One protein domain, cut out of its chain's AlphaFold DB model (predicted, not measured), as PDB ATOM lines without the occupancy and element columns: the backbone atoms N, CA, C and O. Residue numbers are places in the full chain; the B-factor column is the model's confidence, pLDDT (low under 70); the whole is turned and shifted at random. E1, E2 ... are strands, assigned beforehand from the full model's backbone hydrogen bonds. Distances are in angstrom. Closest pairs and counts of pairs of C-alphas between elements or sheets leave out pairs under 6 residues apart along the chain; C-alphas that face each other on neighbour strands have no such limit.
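This is residues 120 to 167 of the 222 residues of the protein "FAD_binding_3 domain-containing protein" of Jimgerdemannia flammicorona (UniProt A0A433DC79). A single small sheet of three antiparallel strands, strongly twisted, makes the body, with the loop of residues 128 to 140 at one end of the long axis and the loop of residues 148 to 154 at the other. After E3, residues 161 to 167 form a tail with no named element. The printed part has 48 residues with no named helix and three strands in the order E1, E2, E3, which is also the order across the sheet; it is a meander, each strand the antiparallel neighbour of the one before. The class is all strand, though under half of the residues, 21 of 48, are in named elements. The whole is loose, with a radius of gyration of the C-alphas of 13.0 A, and spans 44 by 21 by 13 A, a rod in outline.

The inner strand of the sheet, E2, holds residues 141 to 147 and is 19.1 A long from first to last C-alpha. E1, the longest strand by residues, holds residues 120 to 127; it begins at C-alpha 120 at (95.744, 262.761, 364.480), ends at C-alpha 127 at (114.181, 269.443, 359.340), and measures 20.3 A. E1 bends by 58 degrees at residue 123. E3 holds residues 155 to 160, measures 16.0 A, and ends at C-alpha 160 at (105.680, 272.502, 356.104).

E2 is the inner strand, and E1 and E3 are the edge strands. E1 and E2 form a hairpin and are antiparallel, with 160 degrees between their directions. The C-alphas of Phe 125 and Ala 143 face each other at 4.1 A. Across this pair, N 144 and O 124 are within hydrogen-bond range at 2.8 A, and N 121 and O 146 at 3.0 A. E2 and E3 form a second hairpin, antiparallel, with 150 degrees between their directions. The C-alphas of Arg 144 and Val 157 face each other at 4.6 A. Here N 145 and O 156 are within hydrogen-bond range at 2.8 A, as are N 160 and O 141 at 2.8 A. The C-alphas of the sheet lie up to 4.5 A off its best plane.

The two C-alphas farthest apart are those of Pro 133 and Ser 151, 44.5 A, one in each loop. The link from E1 to E2, 13 residues, is long, and its C-alphas lie 9 to 22 A from the mean of the C-alphas. The link from E2 to E3, 7 residues, is short. The printed part has no cut, and the C-alphas of Thr 120 and Asp 167 are 11.5 A apart. The mean pLDDT of the printed part is 86.4, and residues 150 to 153 are under 70.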
ATOM      1  N   THR A 120      94.516 262.744 365.282       93.06
ATOM      2  CA  THR A 120      95.744 262.761 364.480       93.06
ATOM      3  C   THR A 120      96.903 263.292 365.304       93.06
ATOM      4  O   THR A 120      96.790 264.315 365.976       93.06
ATOM      5  N   THR A 121      98.025 262.578 365.283       94.19
ATOM      6  CA  THR A 121      99.227 262.950 366.038       94.19
ATOM      7  C   THR A 121     100.451 262.965 365.143       94.19
ATOM      8  O   THR A 121     100.556 262.169 364.213       94.19
ATOM      9  N   VAL A 122     101.405 263.836 365.464       95.31
ATOM     10  CA  VAL A 122     102.755 263.773 364.900       95.31
ATOM     11  C   VAL A 122     103.482 262.589 365.537       95.31
ATOM     12  O   VAL A 122     103.495 262.467 366.764       95.31
ATOM     13  N   THR A 123     104.058 261.714 364.715       95.38
ATOM     14  CA  THR A 123     104.874 260.570 365.159       95.38
ATOM     15  C   THR A 123     106.354 260.771 364.882       95.38
ATOM     16  O   THR A 123     107.188 260.173 365.555       95.38
ATOM     17  N   ASP A 124     106.684 261.628 363.918       96.38
ATOM     18  CA  ASP A 124     108.045 261.954 363.527       96.38
ATOM     19  C   ASP A 124     108.060 263.306 362.783       96.38
ATOM     20  O   ASP A 124     107.039 263.743 362.252       96.38
ATOM     21  N   PHE A 125     109.203 263.982 362.751       96.56
ATOM     22  CA  PHE A 125     109.500 265.035 361.787       96.56
ATOM     23  C   PHE A 125     111.014 265.148 361.572       96.56
ATOM     24  O   PHE A 125     111.804 264.888 362.485       96.56
ATOM     25  N   GLU A 126     111.393 265.597 360.383       95.50
ATOM     26  CA  GLU A 126     112.761 265.947 360.008       95.50
ATOM     27  C   GLU A 126     112.799 267.410 359.556       95.50
ATOM     28  O   GLU A 126     111.796 267.944 359.071       95.50
ATOM     29  N   VAL A 127     113.939 268.066 359.774       92.00
ATOM     30  CA  VAL A 127     114.181 269.443 359.340       92.00
ATOM     31  C   VAL A 127     115.403 269.427 358.439       92.00
ATOM     32  O   VAL A 127     116.489 269.062 358.881       92.00
ATOM     33  N   GLU A 128     115.205 269.795 357.183       89.38
ATOM     34  CA  GLU A 128     116.260 269.904 356.187       89.38
ATOM     35  C   GLU A 128     116.872 271.307 356.211       89.38
ATOM     36  O   GLU A 128     116.160 272.319 356.264       89.38
ATOM     37  N   ASP A 129     118.200 271.370 356.133       83.38
ATOM     38  CA  ASP A 129     118.915 272.620 355.904       83.38
ATOM     39  C   ASP A 129     118.740 273.028 354.440       83.38
ATOM     40  O   ASP A 129     119.268 272.402 353.521       83.38
ATOM     41  N   VAL A 130     117.958 274.084 354.223       81.12
ATOM     42  CA  VAL A 130     117.721 274.639 352.890       81.12
ATOM     43  C   VAL A 130     118.498 275.939 352.741       81.12
ATOM     44  O   VAL A 130     118.111 276.977 353.289       81.12
ATOM     45  N   ASP A 131     119.563 275.879 351.948       76.44
ATOM     46  CA  ASP A 131     120.375 277.028 351.559       76.44
ATOM     47  C   ASP A 131     119.994 277.560 350.169       76.44
ATOM     48  O   ASP A 131     119.469 276.845 349.315       76.44
ATOM     49  N   GLY A 132     120.292 278.840 349.924       75.62
ATOM     50  CA  GLY A 132     120.124 279.483 348.620       75.62
ATOM     51  C   GLY A 132     118.916 280.427 348.496       75.62
ATOM     52  O   GLY A 132     118.178 280.655 349.458       75.62
ATOM     53  N   PRO A 133     118.727 281.031 347.306       70.81
ATOM     54  CA  PRO A 133     117.755 282.105 347.080       70.81
ATOM     55  C   PRO A 133     116.289 281.660 347.227       70.81
ATOM     56  O   PRO A 133     115.440 282.477 347.584       70.81
ATOM     57  N   ASP A 134     115.998 280.369 347.039       73.31
ATOM     58  CA  ASP A 134     114.641 279.807 347.100       73.31
ATOM     59  C   ASP A 134     114.236 279.296 348.494       73.31
ATOM     60  O   ASP A 134     113.146 278.747 348.667       73.31
ATOM     61  N   ARG A 135     115.064 279.524 349.526       74.69
ATOM     62  CA  ARG A 135     114.794 279.104 350.914       74.69
ATOM     63  C   ARG A 135     113.404 279.510 351.411       74.69
ATOM     64  O   ARG A 135     112.752 278.755 352.124       74.69
ATOM     65  N   ASN A 136     112.927 280.690 351.018       71.25
ATOM     66  CA  ASN A 136     111.619 281.206 351.437       71.25
ATOM     67  C   ASN A 136     110.431 280.465 350.801       71.25
ATOM     68  O   ASN A 136     109.303 280.595 351.284       71.25
ATOM     69  N   LEU A 137     110.661 279.718 349.717       72.31
ATOM     70  CA  LEU A 137     109.647 278.929 349.022       72.31
ATOM     71  C   LEU A 137     109.642 277.455 349.449       72.31
ATOM     72  O   LEU A 137     108.626 276.782 349.256       72.31
ATOM     73  N   ALA A 138     110.728 276.981 350.057       82.06
ATOM     74  CA  ALA A 138     110.902 275.597 350.469       82.06
ATOM     75  C   ALA A 138     110.019 275.194 351.660       82.06
ATOM     76  O   ALA A 138     109.582 276.027 352.455       82.06
ATOM     77  N   HIS A 139     109.785 273.886 351.781       88.88
ATOM     78  CA  HIS A 139     109.111 273.238 352.906       88.88
ATOM     79  C   HIS A 139     110.138 272.396 353.679       88.88
ATOM     80  O   HIS A 139     110.128 271.176 353.542       88.88
ATOM     81  N   PRO A 140     111.052 273.024 354.447       91.81
ATOM     82  CA  PRO A 140     112.165 272.324 355.092       91.81
ATOM     83  C   PRO A 140     111.728 271.310 356.152       91.81
ATOM     84  O   PRO A 140     112.540 270.513 356.595       91.81
ATOM     85  N   ILE A 141     110.475 271.352 356.612       92.81
ATOM     86  CA  ILE A 141     109.984 270.455 357.657       92.81
ATOM     87  C   ILE A 141     109.145 269.359 357.015       92.81
ATOM     88  O   ILE A 141     108.093 269.645 356.447       92.81
ATOM     89  N   MET A 142     109.556 268.108 357.189       94.94
ATOM     90  CA  MET A 142     108.791 266.938 356.762       94.94
ATOM     91  C   MET A 142     108.234 266.232 357.993       94.94
ATOM     92  O   MET A 142     108.959 265.537 358.697       94.94
ATOM     93  N   ALA A 143     106.945 266.427 358.275       95.12
ATOM     94  CA  ALA A 143     106.267 265.848 359.433       95.12
ATOM     95  C   ALA A 143     105.483 264.588 359.052       95.12
ATOM     96  O   ALA A 143     104.748 264.576 358.065       95.12
ATOM     97  N   ARG A 144     105.600 263.532 359.862       95.56
ATOM     98  CA  ARG A 144     104.795 262.312 359.754       95.56
ATOM     99  C   ARG A 144     103.626 262.396 360.723       95.56
ATOM    100  O   ARG A 144     103.812 262.544 361.932       95.56
ATOM    101  N   LEU A 145     102.425 262.302 360.173       94.31
ATOM    102  CA  LEU A 145     101.167 262.285 360.899       94.31
ATOM    103  C   LEU A 145     100.586 260.878 360.874       94.31
ATOM    104  O   LEU A 145     100.608 260.208 359.844       94.31
ATOM    105  N   GLN A 146     100.023 260.460 361.999       93.19
ATOM    106  CA  GLN A 146      99.315 259.198 362.133       93.19
ATOM    107  C   GLN A 146      97.879 259.458 362.568       93.19
ATOM    108  O   GLN A 146      97.638 260.092 363.602       93.19
ATOM    109  N   LYS A 147      96.932 258.911 361.805       91.19
ATOM    110  CA  LYS A 147      95.519 258.897 362.178       91.19
ATOM    111  C   LYS A 147      95.239 257.742 363.136       91.19
ATOM    112  O   LYS A 147      95.495 256.583 362.819       91.19
ATOM    113  N   LEU A 148      94.718 258.078 364.311       87.88
ATOM    114  CA  LEU A 148      94.447 257.180 365.435       87.88
ATOM    115  C   LEU A 148      93.041 256.563 365.382       87.88
ATOM    116  O   LEU A 148      92.762 255.607 366.100       87.88
ATOM    117  N   SER A 149      92.141 257.111 364.560       79.75
ATOM    118  CA  SER A 149      90.766 256.624 364.400       79.75
ATOM    119  C   SER A 149      90.628 255.697 363.187       79.75
ATOM    120  O   SER A 149      91.002 256.093 362.082       79.75
ATOM    121  N   GLY A 150      90.000 254.530 363.363       66.25
ATOM    122  CA  GLY A 150      89.702 253.566 362.292       66.25
ATOM    123  C   GLY A 150      90.401 252.214 362.479       66.25
ATOM    124  O   GLY A 150      91.191 252.041 363.400       66.25
ATOM    125  N   SER A 151      90.096 251.238 361.615       58.34
ATOM    126  CA  SER A 151      90.726 249.905 361.629       58.34
ATOM    127  C   SER A 151      92.120 249.874 360.987       58.34
ATOM    128  O   SER A 151      92.845 248.901 361.170       58.34
ATOM    129  N   SER A 152      92.508 250.927 360.261       61.41
ATOM    130  CA  SER A 152      93.832 251.067 359.653       61.41
ATOM    131  C   SER A 152      94.474 252.398 360.032       61.41
ATOM    132  O   SER A 152      93.977 253.469 359.669       61.41
ATOM    133  N   THR A 153      95.613 252.326 360.716       69.88
ATOM    134  CA  THR A 153      96.517 253.458 360.929       69.88
ATOM    135  C   THR A 153      97.017 253.942 359.575       69.88
ATOM    136  O   THR A 153      97.801 253.273 358.911       69.88
ATOM    137  N   THR A 154      96.516 255.097 359.143       79.31
ATOM    138  CA  THR A 154      97.009 255.759 357.933       79.31
ATOM    139  C   THR A 154      98.094 256.735 358.350       79.31
ATOM    140  O   THR A 154      97.849 257.610 359.185       79.31
ATOM    141  N   GLU A 155      99.285 256.561 357.790       86.88
ATOM    142  CA  GLU A 155     100.373 257.523 357.920       86.88
ATOM    143  C   GLU A 155     100.350 258.486 356.736       86.88
ATOM    144  O   GLU A 155     100.086 258.103 355.597       86.88
ATOM    145  N   THR A 156     100.595 259.761 357.003       90.12
ATOM    146  CA  THR A 156     100.672 260.807 355.982       90.12
ATOM    147  C   THR A 156     101.889 261.670 356.253       90.12
ATOM    148  O   THR A 156     102.168 262.015 357.399       90.12
ATOM    149  N   VAL A 157     102.621 262.018 355.198       91.88
ATOM    150  CA  VAL A 157     103.773 262.916 355.285       91.88
ATOM    151  C   VAL A 157     103.358 264.290 354.778       91.88
ATOM    152  O   VAL A 157     102.791 264.403 353.691       91.88
ATOM    153  N   VAL A 158     103.631 265.326 355.565       92.06
ATOM    154  CA  VAL A 158     103.279 266.715 355.260       92.06
ATOM    155  C   VAL A 158     104.541 267.569 355.248       92.06
ATOM    156  O   VAL A 158     105.275 267.612 356.234       92.06
ATOM    157  N   GLY A 159     104.761 268.273 354.137       92.00
ATOM    158  CA  GLY A 159     105.800 269.291 354.013       92.00
ATOM    159  C   GLY A 159     105.314 270.647 354.526       92.00
ATOM    160  O   GLY A 159     104.319 271.188 354.038       92.00
ATOM    161  N   ALA A 160     106.027 271.236 355.477       91.81
ATOM    162  CA  ALA A 160     105.680 272.502 356.104       91.81
ATOM    163  C   ALA A 160     106.849 273.493 356.080       91.81
ATOM    164  O   ALA A 160     108.022 273.129 356.141       91.81
ATOM    165  N   ARG A 161     106.507 274.783 356.022       90.50
ATOM    166  CA  ARG A 161     107.482 275.870 356.215       90.50
ATOM    167  C   ARG A 161     107.775 276.122 357.684       90.50
ATOM    168  O   ARG A 161     108.896 276.442 358.057       90.50
ATOM    169  N   TYR A 162     106.740 275.976 358.502       90.81
ATOM    170  CA  TYR A 162     106.779 276.179 359.937       90.81
ATOM    171  C   TYR A 162     105.960 275.088 360.611       90.81
ATOM    172  O   TYR A 162     104.908 274.696 360.108       90.81
ATOM    173  N   MET A 163     106.423 274.646 361.773       93.50
ATOM    174  CA  MET A 163     105.688 273.744 362.647       93.50
ATOM    175  C   MET A 163     105.643 274.363 364.039       93.50
ATOM    176  O   MET A 163     106.679 274.680 364.618       93.50
ATOM    177  N   ILE A 164     104.435 274.543 364.573       96.19
ATOM    178  CA  ILE A 164     104.220 275.058 365.926       96.19
ATOM    179  C   ILE A 164     103.757 273.892 366.795       96.19
ATOM    180  O   ILE A 164     102.654 273.377 366.625       96.19
ATOM    181  N   ALA A 165     104.608 273.471 367.728       94.81
ATOM    182  CA  ALA A 165     104.278 272.408 368.668       94.81
ATOM    183  C   ALA A 165     103.505 272.967 369.871       94.81
ATOM    184  O   ALA A 165     104.072 273.642 370.729       94.81
ATOM    185  N   ALA A 166     102.208 272.663 369.935       95.06
ATOM    186  CA  ALA A 166     101.318 272.998 371.051       95.06
ATOM    187  C   ALA A 166     100.742 271.732 371.727       95.06
ATOM    188  O   ALA A 166      99.602 271.706 372.183       95.06
ATOM    189  N   ASP A 167     101.536 270.659 371.796       93.62
ATOM    190  CA  ASP A 167     101.146 269.298 372.201       93.62
ATOM    191  C   ASP A 167     101.276 269.012 373.718       93.62
ATOM    192  O   ASP A 167     101.218 267.865 374.176       93.62
TER     193      ASP A 167